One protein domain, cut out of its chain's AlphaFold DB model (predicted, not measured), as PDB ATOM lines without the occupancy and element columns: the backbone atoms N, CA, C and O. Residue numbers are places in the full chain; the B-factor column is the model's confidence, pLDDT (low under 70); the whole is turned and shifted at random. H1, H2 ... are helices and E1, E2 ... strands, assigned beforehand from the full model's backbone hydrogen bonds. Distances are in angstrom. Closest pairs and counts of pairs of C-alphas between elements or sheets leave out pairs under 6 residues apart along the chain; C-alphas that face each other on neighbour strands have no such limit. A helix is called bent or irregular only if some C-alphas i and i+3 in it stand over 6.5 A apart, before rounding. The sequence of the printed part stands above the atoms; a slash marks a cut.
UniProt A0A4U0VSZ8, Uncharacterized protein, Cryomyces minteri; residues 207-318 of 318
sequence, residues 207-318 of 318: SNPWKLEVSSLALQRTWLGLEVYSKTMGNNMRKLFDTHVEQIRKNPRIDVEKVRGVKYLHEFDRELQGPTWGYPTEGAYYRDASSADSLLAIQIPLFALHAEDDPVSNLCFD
ATOM      1  N   SER A 207      10.389  84.188  30.880       88.06
ATOM      2  CA  SER A 207       9.154  84.992  30.738       88.06
ATOM      3  C   SER A 207       8.336  85.157  32.037       88.06
ATOM      4  O   SER A 207       7.106  85.192  32.023       88.06
ATOM      5  N   ASN A 208       9.007  85.255  33.188       87.75
ATOM      6  CA  ASN A 208       8.354  85.473  34.481       87.75
ATOM      7  C   ASN A 208       7.772  86.897  34.610       87.75
ATOM      8  O   ASN A 208       8.534  87.862  34.505       87.75
ATOM      9  N   PRO A 209       6.471  87.064  34.902       87.81
ATOM     10  CA  PRO A 209       5.889  88.364  35.223       87.81
ATOM     11  C   PRO A 209       6.271  88.793  36.653       87.81
ATOM     12  O   PRO A 209       5.497  88.622  37.593       87.81
ATOM     13  N   TRP A 210       7.473  89.360  36.828       86.88
ATOM     14  CA  TRP A 210       8.044  89.695  38.149       86.88
ATOM     15  C   TRP A 210       7.123  90.544  39.030       86.88
ATOM     16  O   TRP A 210       7.031  90.315  40.237       86.88
ATOM     17  N   LYS A 211       6.433  91.519  38.428       89.44
ATOM     18  CA  LYS A 211       5.426  92.362  39.083       89.44
ATOM     19  C   LYS A 211       4.049  92.029  38.526       89.44
ATOM     20  O   LYS A 211       3.578  92.668  37.585       89.44
ATOM     21  N   LEU A 212       3.389  91.047  39.132       89.69
ATOM     22  CA  LEU A 212       2.135  90.495  38.621       89.69
ATOM     23  C   LEU A 212       1.020  91.550  38.528       89.69
ATOM     24  O   LEU A 212       0.238  91.536  37.578       89.69
ATOM     25  N   GLU A 213       0.979  92.509  39.459       91.06
ATOM     26  CA  GLU A 213       0.019  93.624  39.414       91.06
ATOM     27  C   GLU A 213       0.230  94.487  38.161       91.06
ATOM     28  O   GLU A 213      -0.721  94.797  37.440       91.06
ATOM     29  N   VAL A 214       1.486  94.824  37.858       91.00
ATOM     30  CA  VAL A 214       1.855  95.643  36.699       91.00
ATOM     31  C   VAL A 214       1.573  94.893  35.397       91.00
ATOM     32  O   VAL A 214       0.952  95.460  34.497       91.00
ATOM     33  N   SER A 215       1.945  93.613  35.315       90.44
ATOM     34  CA  SER A 215       1.649  92.748  34.164       90.44
ATOM     35  C   SER A 215       0.142  92.604  33.925       90.44
ATOM     36  O   SER A 215      -0.325  92.733  32.793       90.44
ATOM     37  N   SER A 216      -0.651  92.421  34.986       91.62
ATOM     38  CA  SER A 216      -2.113  92.339  34.885       91.62
ATOM     39  C   SER A 216      -2.724  93.642  34.362       91.62
ATOM     40  O   SER A 216      -3.574  93.618  33.470       91.62
ATOM     41  N   LEU A 217      -2.257  94.796  34.848       91.88
ATOM     42  CA  LEU A 217      -2.693  96.096  34.335       91.88
ATOM     43  C   LEU A 217      -2.280  96.300  32.873       91.88
ATOM     44  O   LEU A 217      -3.067  96.820  32.086       91.88
ATOM     45  N   ALA A 218      -1.077  95.878  32.480       90.31
ATOM     46  CA  ALA A 218      -0.606  95.978  31.099       90.31
ATOM     47  C   ALA A 218      -1.453  95.153  30.127       90.31
ATOM     48  O   ALA A 218      -1.861  95.668  29.083       90.31
ATOM     49  N   LEU A 219      -1.810  93.926  30.515       90.19
ATOM     50  CA  LEU A 219      -2.750  93.095  29.766       90.19
ATOM     51  C   LEU A 219      -4.095  93.799  29.572       90.19
ATOM     52  O   LEU A 219      -4.663  93.762  28.488       90.19
ATOM     53  N   GLN A 220      -4.602  94.487  30.591       92.75
ATOM     54  CA  GLN A 220      -5.898  95.167  30.513       92.75
ATOM     55  C   GLN A 220      -5.873  96.452  29.668       92.75
ATOM     56  O   GLN A 220      -6.916  96.877  29.175       92.75
ATOM     57  N   ARG A 221      -4.702  97.078  29.476       90.94
ATOM     58  CA  ARG A 221      -4.568  98.364  28.763       90.94
ATOM     59  C   ARG A 221      -4.807  98.268  27.261       90.94
ATOM     60  O   ARG A 221      -5.202  99.260  26.653       90.94
ATOM     61  N   THR A 222      -4.529  97.119  26.649       90.00
ATOM     62  CA  THR A 222      -4.648  96.948  25.197       90.00
ATOM     63  C   THR A 222      -5.817  96.040  24.851       90.00
ATOM     64  O   THR A 222      -6.145  95.111  25.586       90.00
ATOM     65  N   TRP A 223      -6.438  96.276  23.694       93.50
ATOM     66  CA  TRP A 223      -7.529  95.419  23.229       93.50
ATOM     67  C   TRP A 223      -7.071  93.966  23.036       93.50
ATOM     68  O   TRP A 223      -7.772  93.053  23.458       93.50
ATOM     69  N   LEU A 224      -5.879  93.742  22.464       90.75
ATOM     70  CA  LEU A 224      -5.306  92.398  22.317       90.75
ATOM     71  C   LEU A 224      -5.025  91.757  23.681       90.75
ATOM     72  O   LEU A 224      -5.425  90.618  23.919       90.75
ATOM     73  N   GLY A 225      -4.393  92.491  24.598       90.75
ATOM     74  CA  GLY A 225      -4.139  92.025  25.959       90.75
ATOM     75  C   GLY A 225      -5.419  91.593  26.679       90.75
ATOM     76  O   GLY A 225      -5.466  90.507  27.257       90.75
ATOM     77  N   LEU A 226      -6.489  92.386  26.589       94.19
ATOM     78  CA  LEU A 226      -7.731  92.128  27.310       94.19
ATOM     79  C   LEU A 226      -8.624  91.095  26.608       94.19
ATOM     80  O   LEU A 226      -8.999  90.084  27.204       94.19
ATOM     81  N   GLU A 227      -8.984  91.333  25.345       95.44
ATOM     82  CA  GLU A 227      -9.968  90.518  24.619       95.44
ATOM     83  C   GLU A 227      -9.388  89.250  23.994       95.44
ATOM     84  O   GLU A 227     -10.165  88.351  23.667       95.44
ATOM     85  N   VAL A 228      -8.063  89.139  23.857       92.06
ATOM     86  CA  VAL A 228      -7.413  87.918  23.361       92.06
ATOM     87  C   VAL A 228      -6.711  87.195  24.504       92.06
ATOM     88  O   VAL A 228      -7.169  86.122  24.894       92.06
ATOM     89  N   TYR A 229      -5.655  87.767  25.089       92.19
ATOM     90  CA  TYR A 229      -4.822  87.047  26.063       92.19
ATOM     91  C   TYR A 229      -5.544  86.798  27.387       92.19
ATOM     92  O   TYR A 229      -5.769  85.649  27.763       92.19
ATOM     93  N   SER A 230      -5.958  87.860  28.077       95.12
ATOM     94  CA  SER A 230      -6.610  87.780  29.388       95.12
ATOM     95  C   SER A 230      -7.901  86.965  29.334       95.12
ATOM     96  O   SER A 230      -8.154  86.134  30.206       95.12
ATOM     97  N   LYS A 231      -8.689  87.129  28.267       95.44
ATOM     98  CA  LYS A 231      -9.898  86.337  28.025       95.44
ATOM     99  C   LYS A 231      -9.607  84.858  27.759       95.44
ATOM    100  O   LYS A 231     -10.312  83.993  28.273       95.44
ATOM    101  N   THR A 232      -8.580  84.539  26.970       93.88
ATOM    102  CA  THR A 232      -8.180  83.142  26.715       93.88
ATOM    103  C   THR A 232      -7.680  82.479  27.996       93.88
ATOM    104  O   THR A 232      -8.139  81.389  28.330       93.88
ATOM    105  N   MET A 233      -6.823  83.160  28.758       94.44
ATOM    106  CA  MET A 233      -6.330  82.673  30.048       94.44
ATOM    107  C   MET A 233      -7.468  82.481  31.057       94.44
ATOM    108  O   MET A 233      -7.573  81.411  31.651       94.44
ATOM    109  N   GLY A 234      -8.379  83.453  31.180       95.88
ATOM    110  CA  GLY A 234      -9.571  83.336  32.028       95.88
ATOM    111  C   GLY A 234     -10.455  82.146  31.642       95.88
ATOM    112  O   GLY A 234     -10.866  81.370  32.502       95.88
ATOM    113  N   ASN A 235     -10.681  81.923  30.343       95.81
ATOM    114  CA  ASN A 235     -11.418  80.754  29.860       95.81
ATOM    115  C   ASN A 235     -10.711  79.427  30.186       95.81
ATOM    116  O   ASN A 235     -11.388  78.462  30.542       95.81
ATOM    117  N   ASN A 236      -9.383  79.353  30.054       94.69
ATOM    118  CA  ASN A 236      -8.613  78.152  30.391       94.69
ATOM    119  C   ASN A 236      -8.690  77.849  31.891       94.69
ATOM    120  O   ASN A 236      -8.973  76.714  32.275       94.69
ATOM    121  N   MET A 237      -8.535  78.872  32.730       96.31
ATOM    122  CA  MET A 237      -8.655  78.737  34.179       96.31
ATOM    123  C   MET A 237     -10.073  78.354  34.613       96.31
ATOM    124  O   MET A 237     -10.230  77.476  35.459       96.31
ATOM    125  N   ARG A 238     -11.117  78.903  33.978       96.31
ATOM    126  CA  ARG A 238     -12.507  78.484  34.224       96.31
ATOM    127  C   ARG A 238     -12.739  77.013  33.865       96.31
ATOM    128  O   ARG A 238     -13.348  76.296  34.648       96.31
ATOM    129  N   LYS A 239     -12.229  76.535  32.724       95.69
ATOM    130  CA  LYS A 239     -12.323  75.107  32.349       95.69
ATOM    131  C   LYS A 239     -11.630  74.204  33.370       95.69
ATOM    132  O   LYS A 239     -12.143  73.139  33.714       95.69
ATOM    133  N   LEU A 240     -10.465  74.636  33.851       95.62
ATOM    134  CA  LEU A 240      -9.739  73.928  34.894       95.62
ATOM    135  C   LEU A 240     -10.543  73.893  36.202       95.62
ATOM    136  O   LEU A 240     -10.688  72.831  36.797       95.62
ATOM    137  N   PHE A 241     -11.125  75.024  36.605       96.81
ATOM    138  CA  PHE A 241     -12.039  75.097  37.741       96.81
ATOM    139  C   PHE A 241     -13.229  74.141  37.581       96.81
ATOM    140  O   PHE A 241     -13.489  73.357  38.487       96.81
ATOM    141  N   ASP A 242     -13.910  74.142  36.431       96.81
ATOM    142  CA  ASP A 242     -15.070  73.272  36.187       96.81
ATOM    143  C   ASP A 242     -14.706  71.784  36.290       96.81
ATOM    144  O   ASP A 242     -15.488  70.989  36.808       96.81
ATOM    145  N   THR A 243     -13.492  71.413  35.869       95.31
ATOM    146  CA  THR A 243     -12.974  70.038  35.993       95.31
ATOM    147  C   THR A 243     -12.867  69.580  37.453       95.31
ATOM    148  O   THR A 243     -12.973  68.385  37.734       95.31
ATOM    149  N   HIS A 244     -12.685  70.521  38.383       96.31
ATOM    150  CA  HIS A 244     -12.408  70.255  39.798       96.31
ATOM    151  C   HIS A 244     -13.426  70.884  40.764       96.31
ATOM    152  O   HIS A 244     -13.214  70.902  41.980       96.31
ATOM    153  N   VAL A 245     -14.557  71.371  40.243       96.69
ATOM    154  CA  VAL A 245     -15.550  72.162  40.989       96.69
ATOM    155  C   VAL A 245     -16.056  71.453  42.245       96.69
ATOM    156  O   VAL A 245     -16.295  72.097  43.262       96.69
ATOM    157  N   GLU A 246     -16.155  70.123  42.219       96.31
ATOM    158  CA  GLU A 246     -16.648  69.316  43.339       96.31
ATOM    159  C   GLU A 246     -15.766  69.403  44.590       96.31
ATOM    160  O   GLU A 246     -16.279  69.312  45.708       96.31
ATOM    161  N   GLN A 247     -14.456  69.600  44.423       94.88
ATOM    162  CA  GLN A 247     -13.538  69.822  45.542       94.88
ATOM    163  C   GLN A 247     -13.496  71.294  45.937       94.88
ATOM    164  O   GLN A 247     -13.571  71.615  47.120       94.88
ATOM    165  N   ILE A 248     -13.443  72.192  44.949       95.12
ATOM    166  CA  ILE A 248     -13.324  73.638  45.175       95.12
ATOM    167  C   ILE A 248     -14.553  74.194  45.904       95.12
ATOM    168  O   ILE A 248     -14.413  74.943  46.869       95.12
ATOM    169  N   ARG A 249     -15.764  73.763  45.525       95.50
ATOM    170  CA  ARG A 249     -17.030  74.222  46.131       95.50
ATOM    171  C   ARG A 249     -17.191  73.857  47.610       95.50
ATOM    172  O   ARG A 249     -18.118  74.331  48.255       95.50
ATOM    173  N   LYS A 250     -16.328  72.988  48.153       94.75
ATOM    174  CA  LYS A 250     -16.305  72.679  49.591       94.75
ATOM    175  C   LYS A 250     -15.836  73.874  50.419       94.75
ATOM    176  O   LYS A 250     -16.144  73.936  51.605       94.75
ATOM    177  N   ASN A 251     -15.106  74.815  49.815       94.06
ATOM    178  CA  ASN A 251     -14.770  76.079  50.453       94.06
ATOM    179  C   ASN A 251     -15.995  77.016  50.407       94.06
ATOM    180  O   ASN A 251     -16.354  77.483  49.326       94.06
ATOM    181  N   PRO A 252     -16.614  77.352  51.556       95.06
ATOM    182  CA  PRO A 252     -17.848  78.143  51.597       95.06
ATOM    183  C   PRO A 252     -17.661  79.598  51.144       95.06
ATOM    184  O   PRO A 252     -18.643  80.313  50.968       95.06
ATOM    185  N   ARG A 253     -16.414  80.056  50.972       95.75
ATOM    186  CA  ARG A 253     -16.097  81.394  50.454       95.75
ATOM    187  C   ARG A 253     -16.228  81.490  48.931       95.75
ATOM    188  O   ARG A 253     -16.178  82.597  48.405       95.75
ATOM    189  N   ILE A 254     -16.366  80.363  48.231       97.31
ATOM    190  CA  ILE A 254     -16.375  80.312  46.768       97.31
ATOM    191  C   ILE A 254     -17.807  80.279  46.243       97.31
ATOM    192  O   ILE A 254     -18.577  79.366  46.539       97.31
ATOM    193  N   ASP A 255     -18.134  81.257  45.404       97.56
ATOM    194  CA  ASP A 255     -19.383  81.303  44.654       97.56
ATOM    195  C   ASP A 255     -19.157  80.712  43.256       97.56
ATOM    196  O   ASP A 255     -18.561  81.335  42.375       97.56
ATOM    197  N   VAL A 256     -19.624  79.477  43.063       97.88
ATOM    198  CA  VAL A 256     -19.426  78.715  41.821       97.88
ATOM    199  C   VAL A 256     -19.986  79.446  40.601       97.88
ATOM    200  O   VAL A 256     -19.368  79.424  39.536       97.88
ATOM    201  N   GLU A 257     -21.135  80.106  40.738       97.81
ATOM    202  CA  GLU A 257     -21.793  80.761  39.609       97.81
ATOM    203  C   GLU A 257     -21.069  82.051  39.222       97.81
ATOM    204  O   GLU A 257     -20.916  82.334  38.031       97.81
ATOM    205  N   LYS A 258     -20.515  82.785  40.196       97.62
ATOM    206  CA  LYS A 258     -19.621  83.915  39.897       97.62
ATOM    207  C   LYS A 258     -18.357  83.470  39.181       97.62
ATOM    208  O   LYS A 258     -18.024  84.058  38.156       97.62
ATOM    209  N   VAL A 259     -17.697  82.407  39.656       97.75
ATOM    210  CA  VAL A 259     -16.485  81.876  39.007       97.75
ATOM    211  C   VAL A 259     -16.785  81.406  37.579       97.75
ATOM    212  O   VAL A 259     -15.986  81.635  36.675       97.75
ATOM    213  N   ARG A 260     -17.953  80.808  37.321       97.56
ATOM    214  CA  ARG A 260     -18.369  80.438  35.956       97.56
ATOM    215  C   ARG A 260     -18.696  81.642  35.073       97.56
ATOM    216  O   ARG A 260     -18.493  81.578  33.859       97.56
ATOM    217  N   GLY A 261     -19.179  82.726  35.671       97.25
ATOM    218  CA  GLY A 261     -19.519  83.971  34.986       97.25
ATOM    219  C   GLY A 261     -18.318  84.811  34.543       97.25
ATOM    220  O   GLY A 261     -18.497  85.712  33.724       97.25
ATOM    221  N   VAL A 262     -17.108  84.528  35.039       96.94
ATOM    222  CA  VAL A 262     -15.914  85.318  34.701       96.94
ATOM    223  C   VAL A 262     -15.545  85.194  33.224       96.94
ATOM    224  O   VAL A 262     -15.654  84.128  32.600       96.94
ATOM    225  N   LYS A 263     -15.070  86.303  32.660       96.56
ATOM    226  CA  LYS A 263     -14.614  86.415  31.276       96.56
ATOM    227  C   LYS A 263     -13.098  86.554  31.194       96.56
ATOM    228  O   LYS A 263     -12.503  86.028  30.254       96.56
ATOM    229  N   TYR A 264     -12.483  87.251  32.145       97.75
ATOM    230  CA  TYR A 264     -11.063  87.602  32.121       97.75
ATOM    231  C   TYR A 264     -10.283  86.972  33.280       97.75
ATOM    232  O   TYR A 264     -10.852  86.622  34.312       97.75
ATOM    233  N   LEU A 265      -8.960  86.858  33.126       97.00
ATOM    234  CA  LEU A 265      -8.087  86.247  34.137       97.00
ATOM    235  C   LEU A 265      -8.180  86.943  35.506       97.00
ATOM    236  O   LEU A 265      -8.314  86.279  36.526       97.00
ATOM    237  N   HIS A 266      -8.191  88.276  35.529       96.81
ATOM    238  CA  HIS A 266      -8.266  89.034  36.783       96.81
ATOM    239  C   HIS A 266      -9.596  88.876  37.522       96.81
ATOM    240  O   HIS A 266      -9.632  88.930  38.747       96.81
ATOM    241  N   GLU A 267     -10.687  88.632  36.796       97.94
ATOM    242  CA  GLU A 267     -11.978  88.297  37.400       97.94
ATOM    243  C   GLU A 267     -11.944  86.888  37.993       97.94
ATOM    244  O   GLU A 267     -12.434  86.681  39.097       97.94
ATOM    245  N   PHE A 268     -11.322  85.927  37.300       98.06
ATOM    246  CA  PHE A 268     -11.114  84.585  37.844       98.06
ATOM    247  C   PHE A 268     -10.316  84.636  39.151       98.06
ATOM    248  O   PHE A 268     -10.716  84.034  40.145       98.06
ATOM    249  N   ASP A 269      -9.220  85.397  39.180       97.50
ATOM    250  CA  ASP A 269      -8.423  85.564  40.394       97.50
ATOM    251  C   ASP A 269      -9.217  86.267  41.503       97.50
ATOM    252  O   ASP A 269      -9.135  85.860  42.662       97.50
ATOM    253  N   ARG A 270     -10.046  87.263  41.169       97.81
ATOM    254  CA  ARG A 270     -10.932  87.924  42.137       97.81
ATOM    255  C   ARG A 270     -11.956  86.970  42.737       97.81
ATOM    256  O   ARG A 270     -12.148  87.001  43.943       97.81
ATOM    257  N   GLU A 271     -12.628  86.165  41.921       98.00
ATOM    258  CA  GLU A 271     -13.753  85.335  42.374       98.00
ATOM    259  C   GLU A 271     -13.309  83.977  42.937       98.00
ATOM    260  O   GLU A 271     -14.044  83.365  43.712       98.00
ATOM    261  N   LEU A 272     -12.104  83.506  42.594       97.19
ATOM    262  CA  LEU A 272     -11.560  82.246  43.096       97.19
ATOM    263  C   LEU A 272     -10.375  82.441  44.047       97.19
ATOM    264  O   LEU A 272     -10.445  82.017  45.203       97.19
ATOM    265  N   GLN A 273      -9.283  83.056  43.585       96.06
ATOM    266  CA  GLN A 273      -8.047  83.150  44.374       96.06
ATOM    267  C   GLN A 273      -8.234  84.064  45.588       96.06
ATOM    268  O   GLN A 273      -7.870  83.685  46.700       96.06
ATOM    269  N   GLY A 274      -8.876  85.219  45.410       96.94
ATOM    270  CA  GLY A 274      -9.165  86.150  46.498       96.94
ATOM    271  C   GLY A 274      -9.874  85.468  47.675       96.94
ATOM    272  O   GLY A 274      -9.299  85.384  48.761       96.94
ATOM    273  N   PRO A 275     -11.066  84.880  47.473       96.38
ATOM    274  CA  PRO A 275     -11.798  84.197  48.529       96.38
ATOM    275  C   PRO A 275     -11.103  82.941  49.057       96.38
ATOM    276  O   PRO A 275     -11.229  82.651  50.245       96.38
ATOM    277  N   THR A 276     -10.348  82.207  48.230       94.75
ATOM    278  CA  THR A 276      -9.589  81.024  48.684       94.75
ATOM    279  C   THR A 276      -8.545  81.400  49.730       94.75
ATOM    280  O   THR A 276      -8.435  80.740  50.764       94.75
ATOM    281  N   TRP A 277      -7.847  82.509  49.512       93.31
ATOM    282  CA  TRP A 277      -6.708  82.925  50.331       93.31
ATOM    283  C   TRP A 277      -7.017  84.090  51.275       93.31
ATOM    284  O   TRP A 277      -6.173  84.494  52.063       93.31
ATOM    285  N   GLY A 278      -8.245  84.609  51.243       94.81
ATOM    286  CA  GLY A 278      -8.662  85.735  52.077       94.81
ATOM    287  C   GLY A 278      -8.142  87.094  51.602       94.81
ATOM    288  O   GLY A 278      -8.156  88.041  52.388       94.81
ATOM    289  N   TYR A 279      -7.709  87.227  50.343       96.62
ATOM    290  CA  TYR A 279      -7.360  88.540  49.806       96.62
ATOM    291  C   TYR A 279      -8.623  89.379  49.577       96.62
ATOM    292  O   TYR A 279      -9.607  88.876  49.030       96.62
ATOM    293  N   PRO A 280      -8.600  90.677  49.931       95.75
ATOM    294  CA  PRO A 280      -9.749  91.559  49.739       95.75
ATOM    295  C   PRO A 280     -10.009  91.893  48.264       95.75
ATOM    296  O   PRO A 280     -11.135  92.220  47.901       95.75
ATOM    297  N   THR A 281      -8.974  91.846  47.421       96.12
ATOM    298  CA  THR A 281      -9.041  92.102  45.977       96.12
ATOM    299  C   THR A 281      -7.989  91.268  45.247       96.12
ATOM    300  O   THR A 281      -6.980  90.873  45.837       96.12
ATOM    301  N   GLU A 282      -8.169  91.064  43.944       95.75
ATOM    302  CA  GLU A 282      -7.151  90.469  43.076       95.75
ATOM    303  C   GLU A 282      -5.861  91.301  43.048       95.75
ATOM    304  O   GLU A 282      -4.780  90.742  42.967       95.75
ATOM    305  N   GLY A 283      -5.945  92.629  43.201       95.75
ATOM    306  CA  GLY A 283      -4.759  93.486  43.289       95.75
ATOM    307  C   GLY A 283      -3.943  93.245  44.563       95.75
ATOM    308  O   GLY A 283      -2.717  93.257  44.520       95.75
ATOM    309  N   ALA A 284      -4.603  92.980  45.697       96.06
ATOM    310  CA  ALA A 284      -3.905  92.579  46.920       96.06
ATOM    311  C   ALA A 284      -3.205  91.226  46.740       96.06
ATOM    312  O   ALA A 284      -2.042  91.096  47.114       96.06
ATOM    313  N   TYR A 285      -3.886  90.271  46.098       96.12
ATOM    314  CA  TYR A 285      -3.285  89.003  45.695       96.12
ATOM    315  C   TYR A 285      -2.077  89.217  44.770       96.12
ATOM    316  O   TYR A 285      -1.018  88.666  45.029       96.12
ATOM    317  N   TYR A 286      -2.187  90.043  43.727       95.06
ATOM    318  CA  TYR A 286      -1.109  90.257  42.761       95.06
ATOM    319  C   TYR A 286       0.118  90.952  43.338       95.06
ATOM    320  O   TYR A 286       1.237  90.625  42.942       95.06
ATOM    321  N   ARG A 287      -0.068  91.898  44.261       92.31
ATOM    322  CA  ARG A 287       1.061  92.514  44.964       92.31
ATOM    323  C   ARG A 287       1.794  91.502  45.821       92.31
ATOM    324  O   ARG A 287       3.007  91.424  45.719       92.31
ATOM    325  N   ASP A 288       1.063  90.698  46.591       91.12
ATOM    326  CA  ASP A 288       1.691  89.643  47.382       91.12
ATOM    327  C   ASP A 288       2.355  88.600  46.467       91.12
ATOM    328  O   ASP A 288       3.498  88.221  46.663       91.12
ATOM    329  N   ALA A 289       1.696  88.178  45.391       90.00
ATOM    330  CA  ALA A 289       2.216  87.188  44.449       90.00
ATOM    331  C   ALA A 289       3.355  87.674  43.537       90.00
ATOM    332  O   ALA A 289       3.858  86.894  42.728       90.00
ATOM    333  N   SER A 290       3.757  88.942  43.627       89.12
ATOM    334  CA  SER A 290       4.865  89.466  42.832       89.12
ATOM    335  C   SER A 290       6.199  88.919  43.345       89.12
ATOM    336  O   SER A 290       6.506  88.994  44.528       89.12
ATOM    337  N   SER A 291       7.017  88.385  42.439       86.31
ATOM    338  CA  SER A 291       8.317  87.778  42.764       86.31
ATOM    339  C   SER A 291       9.485  88.767  42.718       86.31
ATOM    340  O   SER A 291      10.596  88.415  43.112       86.31
ATOM    341  N   ALA A 292       9.250  90.005  42.271       85.69
ATOM    342  CA  ALA A 292      10.269  91.055  42.218       85.69
ATOM    343  C   ALA A 292      10.933  91.311  43.584       85.69
ATOM    344  O   ALA A 292      12.145  91.509  43.642       85.69
ATOM    345  N   ASP A 293      10.164  91.249  44.673       79.56
ATOM    346  CA  ASP A 293      10.671  91.517  46.024       79.56
ATOM    347  C   ASP A 293      11.555  90.373  46.551       79.56
ATOM    348  O   ASP A 293      12.486  90.602  47.324       79.56
ATOM    349  N   SER A 294      11.324  89.146  46.076       81.00
ATOM    350  CA  SER A 294      12.123  87.966  46.429       81.00
ATOM    351  C   SER A 294      13.412  87.846  45.612       81.00
ATOM    352  O   SER A 294      14.313  87.108  46.007       81.00
ATOM    353  N   LEU A 295      13.539  88.570  44.491       80.19
ATOM    354  CA  LEU A 295      14.692  88.478  43.587       80.19
ATOM    355  C   LEU A 295      16.017  88.760  44.311       80.19
ATOM    356  O   LEU A 295      17.007  88.070  44.085       80.19
ATOM    357  N   LEU A 296      16.021  89.744  45.215       80.81
ATOM    358  CA  LEU A 296      17.212  90.139  45.973       80.81
ATOM    359  C   LEU A 296      17.597  89.133  47.069       80.81
ATOM    360  O   LEU A 296      18.704  89.200  47.595       80.81
ATOM    361  N   ALA A 297      16.702  88.205  47.417       82.38
ATOM    362  CA  ALA A 297      16.983  87.159  48.392       82.38
ATOM    363  C   ALA A 297      17.707  85.951  47.774       82.38
ATOM    364  O   ALA A 297      18.229  85.119  48.514       82.38
ATOM    365  N   ILE A 298      17.776  85.847  46.442       81.38
ATOM    366  CA  ILE A 298      18.390  84.708  45.751       81.38
ATOM    367  C   ILE A 298      19.900  84.677  46.010       81.38
ATOM    368  O   ILE A 298      20.609  85.641  45.737       81.38
ATOM    369  N   GLN A 299      20.388  83.545  46.523       83.19
ATOM    370  CA  GLN A 299      21.800  83.331  46.884       83.19
ATOM    371  C   GLN A 299      22.536  82.363  45.944       83.19
ATOM    372  O   GLN A 299      23.695  82.027  46.176       83.19
ATOM    373  N   ILE A 300      21.867  81.896  44.889       85.81
ATOM    374  CA  ILE A 300      22.416  80.954  43.909       85.81
ATOM    375  C   ILE A 300      22.502  81.620  42.530       85.81
ATOM    376  O   ILE A 300      21.783  82.591  42.279       85.81
ATOM    377  N   PRO A 301      23.342  81.112  41.611       88.62
ATOM    378  CA  PRO A 301      23.330  81.527  40.214       88.62
ATOM    379  C   PRO A 301      21.913  81.552  39.630       88.62
ATOM    380  O   PRO A 301      21.240  80.524  39.567       88.62
ATOM    381  N   LEU A 302      21.472  82.726  39.183       88.75
ATOM    382  CA  LEU A 302      20.189  82.920  38.515       88.75
ATOM    383  C   LEU A 302      20.424  83.395  37.083       88.75
ATOM    384  O   LEU A 302      21.096  84.402  36.858       88.75
ATOM    385  N   PHE A 303      19.806  82.706  36.129       89.31
ATOM    386  CA  PHE A 303      19.699  83.146  34.746       89.31
ATOM    387  C   PHE A 303      18.234  83.435  34.405       89.31
ATOM    388  O   PHE A 303      17.383  82.551  34.489       89.31
ATOM    389  N   ALA A 304      17.933  84.674  34.021       89.19
ATOM    390  CA  ALA A 304      16.601  85.084  33.589       89.19
ATOM    391  C   ALA A 304      16.605  85.414  32.092       89.19
ATOM    392  O   ALA A 304      17.458  86.172  31.624       89.19
ATOM    393  N   LEU A 305      15.644  84.856  31.356       88.25
ATOM    394  CA  LEU A 305      15.460  85.060  29.924       88.25
ATOM    395  C   LEU A 305      14.052  85.583  29.634       88.25
ATOM    396  O   LEU A 305      13.056  84.919  29.922       88.25
ATOM    397  N   HIS A 306      13.985  86.742  28.985       86.94
ATOM    398  CA  HIS A 306      12.733  87.409  28.638       86.94
ATOM    399  C   HIS A 306      12.790  87.977  27.228       86.94
ATOM    400  O   HIS A 306      13.815  88.517  26.806       86.94
ATOM    401  N   ALA A 307      11.669  87.885  26.516       87.00
ATOM    402  CA  ALA A 307      11.457  88.651  25.298       87.00
ATOM    403  C   ALA A 307      10.926  90.044  25.672       87.00
ATOM    404  O   ALA A 307       9.953  90.168  26.411       87.00
ATOM    405  N   GLU A 308      11.568  91.097  25.166       84.00
ATOM    406  CA  GLU A 308      11.165  92.488  25.431       84.00
ATOM    407  C   GLU A 308       9.757  92.791  24.890       84.00
ATOM    408  O   GLU A 308       9.013  93.588  25.455       84.00
ATOM    409  N   ASP A 309       9.358  92.108  23.817       82.50
ATOM    410  CA  ASP A 309       8.043  92.214  23.194       82.50
ATOM    411  C   ASP A 309       7.040  91.150  23.678       82.50
ATOM    412  O   ASP A 309       5.986  90.978  23.057       82.50
ATOM    413  N   ASP A 310       7.324  90.455  24.788       84.44
ATOM    414  CA  ASP A 310       6.406  89.483  25.388       84.44
ATOM    415  C   ASP A 310       5.072  90.162  25.772       84.44
ATOM    416  O   ASP A 310       5.043  91.080  26.594       84.44
ATOM    417  N   PRO A 311       3.925  89.723  25.225       79.31
ATOM    418  CA  PRO A 311       2.647  90.399  25.438       79.31
ATOM    419  C   PRO A 311       2.088  90.264  26.865       79.31
ATOM    420  O   PRO A 311       1.081  90.901  27.181       79.31
ATOM    421  N   VAL A 312       2.696  89.421  27.705       81.56
ATOM    422  CA  VAL A 312       2.260  89.091  29.069       81.56
ATOM    423  C   VAL A 312       3.292  89.539  30.109       81.56
ATOM    424  O   VAL A 312       2.911  90.069  31.155       81.56
ATOM    425  N   SER A 313       4.585  89.334  29.841       81.12
ATOM    426  CA  SER A 313       5.672  89.533  30.810       81.12
ATOM    427  C   SER A 313       6.606  90.716  30.508       81.12
ATOM    428  O   SER A 313       7.563  90.923  31.246       81.12
ATOM    429  N   ASN A 314       6.326  91.542  29.493       71.38
ATOM    430  CA  ASN A 314       7.209  92.641  29.057       71.38
ATOM    431  C   ASN A 314       7.617  93.677  30.122       71.38
ATOM    432  O   ASN A 314       8.653  94.317  29.972       71.38
ATOM    433  N   LEU A 315       6.846  93.877  31.190       64.94
ATOM    434  CA  LEU A 315       7.152  94.883  32.213       64.94
ATOM    435  C   LEU A 315       7.906  94.259  33.392       64.94
ATOM    436  O   LEU A 315       7.324  93.952  34.432       64.94
ATOM    437  N   CYS A 316       9.209  94.046  33.204       56.47
ATOM    438  CA  CYS A 316      10.061  93.392  34.198       56.47
ATOM    439  C   CYS A 316      10.828  94.363  35.110       56.47
ATOM    440  O   CYS A 316      10.859  94.143  36.320       56.47
ATOM    441  N   PHE A 317      11.443  95.416  34.556       49.69
ATOM    442  CA  PHE A 317      12.476  96.193  35.266       49.69
ATOM    443  C   PHE A 317      12.457  97.715  35.028       49.69
ATOM    444  O   PHE A 317      13.379  98.388  35.487       49.69
ATOM    445  N   ASP A 318      11.422  98.253  34.375       36.69
ATOM    446  CA  ASP A 318      11.237  99.708  34.212       36.69
ATOM    447  C   ASP A 318      10.573 100.370  35.437       36.69
ATOM    448  O   ASP A 318       9.668  99.751  36.057       36.69
TER     449      ASP A 318
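This is residues 207 to 318 of the 318 residues of an uncharacterized protein of Cryomyces minteri (UniProt A0A4U0VSZ8). One long kinked helix, H2, runs along one side of a small helical body: H4 packs with its first residues on the middle of H2, H3 lies beside H4, H1 meets the beginning of H2 in a V, and H5 bridges H1 and H4. Beyond H1 the rest is a long loop holding the lone strand E1, of which residues 296 to 303 stick out. The printed part has 112 residues, in the order H1 H2 H3 H4 H5 E1, mostly helix; it is compact, with a radius of gyration of the C-alphas of 15.4 A and spans of 42 by 34 by 23 A.

H2, residues 223 to 248, is 31.5 A long, from C-alpha 223 at (-7.529, 95.419, 23.229) to C-alpha 248 at (-13.324, 73.638, 45.175). It has a kink of 53 degrees near residue 242 and is irregular, with C-alphas 243 and 246 8.2 A apart. H1 is residues 212 to 221, 14.3 A; H3 256 to 261; H4 265 to 277, 16.6 A; H5 282 to 288. E1, residues 302 to 305, pairs with no named strand and ends at C-alpha 305 (15.460, 85.060, 29.924).

H2 touches H4 with residues 230 to 238 alone, the closest C-alphas being Gly 234 and Leu 265, 3.9 A. H2 and H3 form a helical hairpin, closest at the C-alphas of Arg 238 and Arg 260, 6.4 A. H3 and H4 form another, at a shallow tilt of 16 degrees, closest at the C-alphas of Val 259 and Glu 271, 5.5 A. H1 touches H2 at a steep tilt of 54 degrees, closest at the C-alphas of Leu 219 and Gly 225, 4.2 A. H5 touches H4, closest at the C-alphas of Arg 270 and Glu 282, 4.7 A, and H1, at those of Glu 213 and Tyr 286, 4.9 A. E1 is apart from the five helices. Every O i to N i+4 pair is within hydrogen-bond range in H1, H3 and H5, with 18 of 22 in H2 and 7 of 9 in H4.

The C-alphas farthest apart, Glu 257 and Pro 301, are 45.1 A apart. The printed part has no cut; the link from H5 to E1, 13 residues, is long. Residues 315 to 318, at the chain's end, have pLDDT under 70.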